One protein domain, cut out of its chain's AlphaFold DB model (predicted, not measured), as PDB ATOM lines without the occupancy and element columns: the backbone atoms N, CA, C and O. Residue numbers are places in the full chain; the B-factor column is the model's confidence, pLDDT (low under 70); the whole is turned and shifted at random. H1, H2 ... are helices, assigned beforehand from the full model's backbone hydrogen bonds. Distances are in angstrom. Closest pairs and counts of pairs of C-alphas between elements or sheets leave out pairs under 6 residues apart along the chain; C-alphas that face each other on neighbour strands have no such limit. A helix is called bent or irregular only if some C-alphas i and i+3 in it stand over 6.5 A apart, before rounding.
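What this domain is: This is residues 37 to 83 of the 728 residues of the protein "RING-type domain-containing protein" of Gonapodya prolifera (strain JEL478) (UniProt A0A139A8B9). Three helices make a small triangle: H1 and H3 touch and run the same way, splaying apart toward their last residues, and the shorter H2 is set crosswise near both, without clearly touching either. The link of residues 48 to 52 leads from the end of H1 to H2, and the link of residues 60 to 67 leads back to the beginning of H3. The printed part has 47 residues, with three named helices in the order H1, H2, H3 and no named strand; the class is all helix. The whole is compact, with a radius of gyration of the C-alphas of 9.6 A, and rounded, spanning 25 by 20 by 17 A.

Where its parts are: The printed part begins with H1, residues 37 to 47, whose C-alpha 37 is at (136.986, 175.461, 209.105). From first to last C-alpha H1 measures 15.7 A. After a tight link of 5 residues comes H2, residues 53 to 59, 9.7 A from first to last C-alpha, beginning with C-alpha 53 at (145.089, 170.624, 217.317). A short link of 8 residues leads to H3, residues 68 to 82, the longest helix at 20.1 A, ending with C-alpha 82 at (150.434, 188.859, 221.695). H3 is neither bent nor irregular, but only just: C-alphas 79 and 82 are 6.4 A apart.

How they stand to each other: H1 and H2 are close but not clearly touching; their closest C-alphas, those of Leu 41 and Leu 56, are 7.6 A apart. They run opposite ways at a steep tilt of 67 degrees, only just short of about perpendicular. H1 and H3 touch, with 11 pairs of C-alphas within 8 A, the closest being those of Val 40 and Ala 72 at 5.4 A. These two run the same way at a tilt of 37 degrees, only just steep. H2 and H3 are close but not clearly touching, with the closest C-alphas, those of Cys 59 and Val 75, 7.7 A apart, and their lines are about perpendicular at 84 degrees. In H2 and H3 every O i to N i+4 pair is within hydrogen-bond range; in H1, 6 of 7 are.

The domain as a whole: The two C-alphas farthest apart are those of Asp 50 and Ser 66, 26.2 A. The C-alphas of Arg 37 and Asn 83, the first and last printed residues, are 22.6 A apart. The printed part has no cut, and neither link is long. The mean pLDDT of the printed part is 74.7; residue 53, in H2, and residues 80 to 83, of which 80 to 82 belong to H3, are under 70.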
ATOM      1  N   ARG A  37     136.176 175.869 207.944       78.12
ATOM      2  CA  ARG A  37     136.986 175.461 209.105       78.12
ATOM      3  C   ARG A  37     138.227 174.649 208.705       78.12
ATOM      4  O   ARG A  37     139.307 174.909 209.219       78.12
ATOM      5  N   GLU A  38     138.107 173.735 207.739       75.81
ATOM      6  CA  GLU A  38     139.222 172.933 207.185       75.81
ATOM      7  C   GLU A  38     140.236 173.725 206.339       75.81
ATOM      8  O   GLU A  38     141.284 173.183 205.957       75.81
ATOM      9  N   ARG A  39     139.913 174.971 205.976       76.69
ATOM     10  CA  ARG A  39     140.879 175.912 205.396       76.69
ATOM     11  C   ARG A  39     141.674 176.561 206.521       76.69
ATOM     12  O   ARG A  39     142.830 176.197 206.696       76.69
ATOM     13  N   VAL A  40     141.003 177.310 207.400       80.69
ATOM     14  CA  VAL A  40     141.617 177.989 208.561       80.69
ATOM     15  C   VAL A  40     142.505 177.062 209.400       80.69
ATOM     16  O   VAL A  40     143.638 177.420 209.706       80.69
ATOM     17  N   LEU A  41     142.034 175.851 209.726       80.12
ATOM     18  CA  LEU A  41     142.829 174.861 210.464       80.12
ATOM     19  C   LEU A  41     144.129 174.488 209.739       80.12
ATOM     20  O   LEU A  41     145.168 174.365 210.377       80.12
ATOM     21  N   ARG A  42     144.090 174.310 208.414       78.69
ATOM     22  CA  ARG A  42     145.276 173.952 207.626       78.69
ATOM     23  C   ARG A  42     146.235 175.120 207.497       78.69
ATOM     24  O   ARG A  42     147.433 174.907 207.599       78.69
ATOM     25  N   ASP A  43     145.711 176.317 207.272       80.50
ATOM     26  CA  ASP A  43     146.524 177.503 207.017       80.50
ATOM     27  C   ASP A  43     147.315 177.890 208.284       80.50
ATOM     28  O   ASP A  43     148.501 178.203 208.201       80.50
ATOM     29  N   ILE A  44     146.707 177.737 209.471       80.62
ATOM     30  CA  ILE A  44     147.390 177.925 210.761       80.62
ATOM     31  C   ILE A  44     148.365 176.770 211.058       80.62
ATOM     32  O   ILE A  44     149.503 177.035 211.434       80.62
ATOM     33  N   VAL A  45     147.984 175.500 210.853       82.06
ATOM     34  CA  VAL A  45     148.892 174.348 211.072       82.06
ATOM     35  C   VAL A  45     150.070 174.337 210.084       82.06
ATOM     36  O   VAL A  45     151.145 173.856 210.418       82.06
ATOM     37  N   ALA A  46     149.921 174.906 208.886       79.50
ATOM     38  CA  ALA A  46     151.026 175.072 207.941       79.50
ATOM     39  C   ALA A  46     152.050 176.128 208.401       79.50
ATOM     40  O   ALA A  46     153.230 175.999 208.083       79.50
ATOM     41  N   ALA A  47     151.613 177.144 209.153       79.06
ATOM     42  CA  ALA A  47     152.489 178.144 209.764       79.06
ATOM     43  C   ALA A  47     153.075 177.681 211.115       79.06
ATOM     44  O   ALA A  47     154.218 178.007 211.432       79.06
ATOM     45  N   PHE A  48     152.316 176.895 211.885       82.25
ATOM     46  CA  PHE A  48     152.672 176.398 213.218       82.25
ATOM     47  C   PHE A  48     152.498 174.868 213.275       82.25
ATOM     48  O   PHE A  48     151.541 174.377 213.874       82.25
ATOM     49  N   PRO A  49     153.393 174.087 212.637       76.56
ATOM     50  CA  PRO A  49     153.232 172.635 212.474       76.56
ATOM     51  C   PRO A  49     153.373 171.833 213.774       76.56
ATOM     52  O   PRO A  49     153.125 170.629 213.781       76.56
ATOM     53  N   ASP A  50     153.776 172.487 214.862       76.50
ATOM     54  CA  ASP A  50     153.896 171.922 216.200       76.50
ATOM     55  C   ASP A  50     152.721 172.278 217.131       76.50
ATOM     56  O   ASP A  50     152.709 171.804 218.261       76.50
ATOM     57  N   ILE A  51     151.732 173.074 216.698       79.19
ATOM     58  CA  ILE A  51     150.595 173.492 217.540       79.19
ATOM     59  C   ILE A  51     149.671 172.323 217.918       79.19
ATOM     60  O   ILE A  51     149.366 171.459 217.093       79.19
ATOM     61  N   ASP A  52     149.171 172.314 219.156       78.81
ATOM     62  CA  ASP A  52     148.153 171.351 219.590       78.81
ATOM     63  C   ASP A  52     146.823 171.550 218.818       78.81
ATOM     64  O   ASP A  52     146.202 172.619 218.908       78.81
ATOM     65  N   PRO A  53     146.339 170.535 218.068       69.50
ATOM     66  CA  PRO A  53     145.089 170.624 217.317       69.50
ATOM     67  C   PRO A  53     143.831 170.710 218.199       69.50
ATOM     68  O   PRO A  53     142.779 171.101 217.684       69.50
ATOM     69  N   VAL A  54     143.898 170.363 219.490       72.19
ATOM     70  CA  VAL A  54     142.793 170.552 220.447       72.19
ATOM     71  C   VAL A  54     142.685 172.033 220.807       72.19
ATOM     72  O   VAL A  54     141.664 172.657 220.513       72.19
ATOM     73  N   TYR A  55     143.776 172.618 221.312       76.94
ATOM     74  CA  TYR A  55     143.888 174.050 221.620       76.94
ATOM     75  C   TYR A  55     143.520 174.940 220.422       76.94
ATOM     76  O   TYR A  55     142.768 175.908 220.557       76.94
ATOM     77  N   LEU A  56     143.982 174.588 219.217       79.62
ATOM     78  CA  LEU A  56     143.639 175.330 218.003       79.62
ATOM     79  C   LEU A  56     142.137 175.243 217.658       79.62
ATOM     80  O   LEU A  56     141.564 176.215 217.163       79.62
ATOM     81  N   ASN A  57     141.470 174.117 217.928       75.81
ATOM     82  CA  ASN A  57     140.026 174.006 217.706       75.81
ATOM     83  C   ASN A  57     139.208 174.843 218.700       75.81
ATOM     84  O   ASN A  57     138.203 175.425 218.285       75.81
ATOM     85  N   GLU A  58     139.655 174.942 219.952       74.44
ATOM     86  CA  GLU A  58     139.055 175.787 220.995       74.44
ATOM     87  C   GLU A  58     139.274 177.285 220.707       74.44
ATOM     88  O   GLU A  58     138.340 178.090 220.759       74.44
ATOM     89  N   CYS A  59     140.468 177.663 220.236       71.44
ATOM     90  CA  CYS A  59     140.716 179.002 219.694       71.44
ATOM     91  C   CYS A  59     139.740 179.350 218.555       71.44
ATOM     92  O   CYS A  59     139.306 180.496 218.442       71.44
ATOM     93  N   LEU A  60     139.372 178.367 217.727       76.19
ATOM     94  CA  LEU A  60     138.475 178.523 216.578       76.19
ATOM     95  C   LEU A  60     136.986 178.264 216.874       76.19
ATOM     96  O   LEU A  60     136.180 178.364 215.949       76.19
ATOM     97  N   SER A  61     136.568 177.926 218.098       74.94
ATOM     98  CA  SER A  61     135.138 177.973 218.476       74.94
ATOM     99  C   SER A  61     134.671 179.387 218.833       74.94
ATOM    100  O   SER A  61     133.481 179.671 218.747       74.94
ATOM    101  N   ASN A  62     135.603 180.294 219.138       70.00
ATOM    102  CA  ASN A  62     135.324 181.669 219.564       70.00
ATOM    103  C   ASN A  62     135.233 182.689 218.404       70.00
ATOM    104  O   ASN A  62     135.280 183.896 218.642       70.00
ATOM    105  N   TYR A  63     135.114 182.231 217.149       72.75
ATOM    106  CA  TYR A  63     134.983 183.092 215.966       72.75
ATOM    107  C   TYR A  63     133.919 182.575 214.993       72.75
ATOM    108  O   TYR A  63     133.906 181.398 214.632       72.75
ATOM    109  N   GLU A  64     133.093 183.481 214.470       71.69
ATOM    110  CA  GLU A  64     132.239 183.195 213.318       71.69
ATOM    111  C   GLU A  64     133.093 183.043 212.049       71.69
ATOM    112  O   GLU A  64     133.789 183.965 211.624       71.69
ATOM    113  N   LEU A  65     133.032 181.874 211.407       73.06
ATOM    114  CA  LEU A  65     133.861 181.524 210.242       73.06
ATOM    115  C   LEU A  65     133.334 182.103 208.910       73.06
ATOM    116  O   LEU A  65     133.481 181.487 207.853       73.06
ATOM    117  N   SER A  66     132.724 183.290 208.958       70.12
ATOM    118  CA  SER A  66     132.198 184.022 207.797       70.12
ATOM    119  C   SER A  66     133.304 184.599 206.904       70.12
ATOM    120  O   SER A  66     133.120 184.710 205.693       70.12
ATOM    121  N   GLN A  67     134.471 184.917 207.477       76.00
ATOM    122  CA  GLN A  67     135.658 185.411 206.767       76.00
ATOM    123  C   GLN A  67     136.908 184.607 207.186       76.00
ATOM    124  O   GLN A  67     137.679 185.063 208.032       76.00
ATOM    125  N   PRO A  68     137.119 183.395 206.631       74.06
ATOM    126  CA  PRO A  68     138.126 182.452 207.131       74.06
ATOM    127  C   PRO A  68     139.558 183.009 207.121       74.06
ATOM    128  O   PRO A  68     140.275 182.849 208.102       74.06
ATOM    129  N   GLU A  69     139.959 183.720 206.067       72.12
ATOM    130  CA  GLU A  69     141.313 184.285 205.928       72.12
ATOM    131  C   GLU A  69     141.625 185.340 207.009       72.12
ATOM    132  O   GLU A  69     142.718 185.358 207.573       72.12
ATOM    133  N   LEU A  70     140.636 186.167 207.375       74.44
ATOM    134  CA  LEU A  70     140.755 187.163 208.448       74.44
ATOM    135  C   LEU A  70     140.759 186.531 209.847       74.44
ATOM    136  O   LEU A  70     141.436 187.037 210.744       74.44
ATOM    137  N   VAL A  71     140.042 185.419 210.040       80.44
ATOM    138  CA  VAL A  71     140.115 184.623 211.279       80.44
ATOM    139  C   VAL A  71     141.493 183.969 211.404       80.44
ATOM    140  O   VAL A  71     142.113 184.072 212.459       80.44
ATOM    141  N   ALA A  72     142.011 183.373 210.323       80.12
ATOM    142  CA  ALA A  72     143.350 182.791 210.288       80.12
ATOM    143  C   ALA A  72     144.421 183.837 210.632       80.12
ATOM    144  O   ALA A  72     145.192 183.634 211.569       80.12
ATOM    145  N   ALA A  73     144.418 184.987 209.949       77.19
ATOM    146  CA  ALA A  73     145.361 186.076 210.200       77.19
ATOM    147  C   ALA A  73     145.349 186.543 211.668       77.19
ATOM    148  O   ALA A  73     146.406 186.620 212.288       77.19
ATOM    149  N   ARG A  74     144.165 186.768 212.261       75.50
ATOM    150  CA  ARG A  74     144.025 187.194 213.668       75.50
ATOM    151  C   ARG A  74     144.475 186.144 214.683       75.50
ATOM    152  O   ARG A  74     144.976 186.507 215.745       75.50
ATOM    153  N   VAL A  75     144.288 184.854 214.399       78.94
ATOM    154  CA  VAL A  75     144.785 183.786 215.280       78.94
ATOM    155  C   VAL A  75     146.309 183.684 215.183       78.94
ATOM    156  O   VAL A  75     146.970 183.619 216.215       78.94
ATOM    157  N   MET A  76     146.888 183.773 213.982       79.00
ATOM    158  CA  MET A  76     148.346 183.784 213.803       79.00
ATOM    159  C   MET A  76     149.003 185.034 214.420       79.00
ATOM    160  O   MET A  76     150.051 184.924 215.052       79.00
ATOM    161  N   GLU A  77     148.367 186.205 214.319       75.19
ATOM    162  CA  GLU A  77     148.783 187.441 215.003       75.19
ATOM    163  C   GLU A  77     148.752 187.286 216.534       75.19
ATOM    164  O   GLU A  77     149.711 187.658 217.209       75.19
ATOM    165  N   LYS A  78     147.705 186.663 217.097       73.12
ATOM    166  CA  LYS A  78     147.650 186.343 218.534       73.12
ATOM    167  C   LYS A  78     148.788 185.415 218.963       73.12
ATOM    168  O   LYS A  78     149.498 185.741 219.910       73.12
ATOM    169  N   LEU A  79     148.998 184.313 218.240       73.62
ATOM    170  CA  LEU A  79     150.046 183.327 218.534       73.62
ATOM    171  C   LEU A  79     151.464 183.924 218.470       73.62
ATOM    172  O   LEU A  79     152.329 183.506 219.235       73.62
ATOM    173  N   THR A  80     151.710 184.901 217.589       68.94
ATOM    174  CA  THR A  80     153.057 185.459 217.349       68.94
ATOM    175  C   THR A  80     153.341 186.774 218.066       68.94
ATOM    176  O   THR A  80     154.421 186.926 218.631       68.94
ATOM    177  N   VAL A  81     152.408 187.728 218.052       55.31
ATOM    178  CA  VAL A  81     152.630 189.097 218.551       55.31
ATOM    179  C   VAL A  81     152.182 189.246 220.001       55.31
ATOM    180  O   VAL A  81     152.894 189.852 220.798       55.31
ATOM    181  N   LEU A  82     151.014 188.699 220.355       46.38
ATOM    182  CA  LEU A  82     150.434 188.859 221.695       46.38
ATOM    183  C   LEU A  82     150.939 187.794 222.677       46.38
ATOM    184  O   LEU A  82     151.234 188.123 223.821       46.38
ATOM    185  N   ASN A  83     151.119 186.557 222.210       57.59
ATOM    186  CA  ASN A  83     151.710 185.464 222.987       57.59
ATOM    187  C   ASN A  83     153.235 185.315 222.782       57.59
ATOM    188  O   ASN A  83     153.825 184.372 223.296       57.59
TER     189      ASN A  83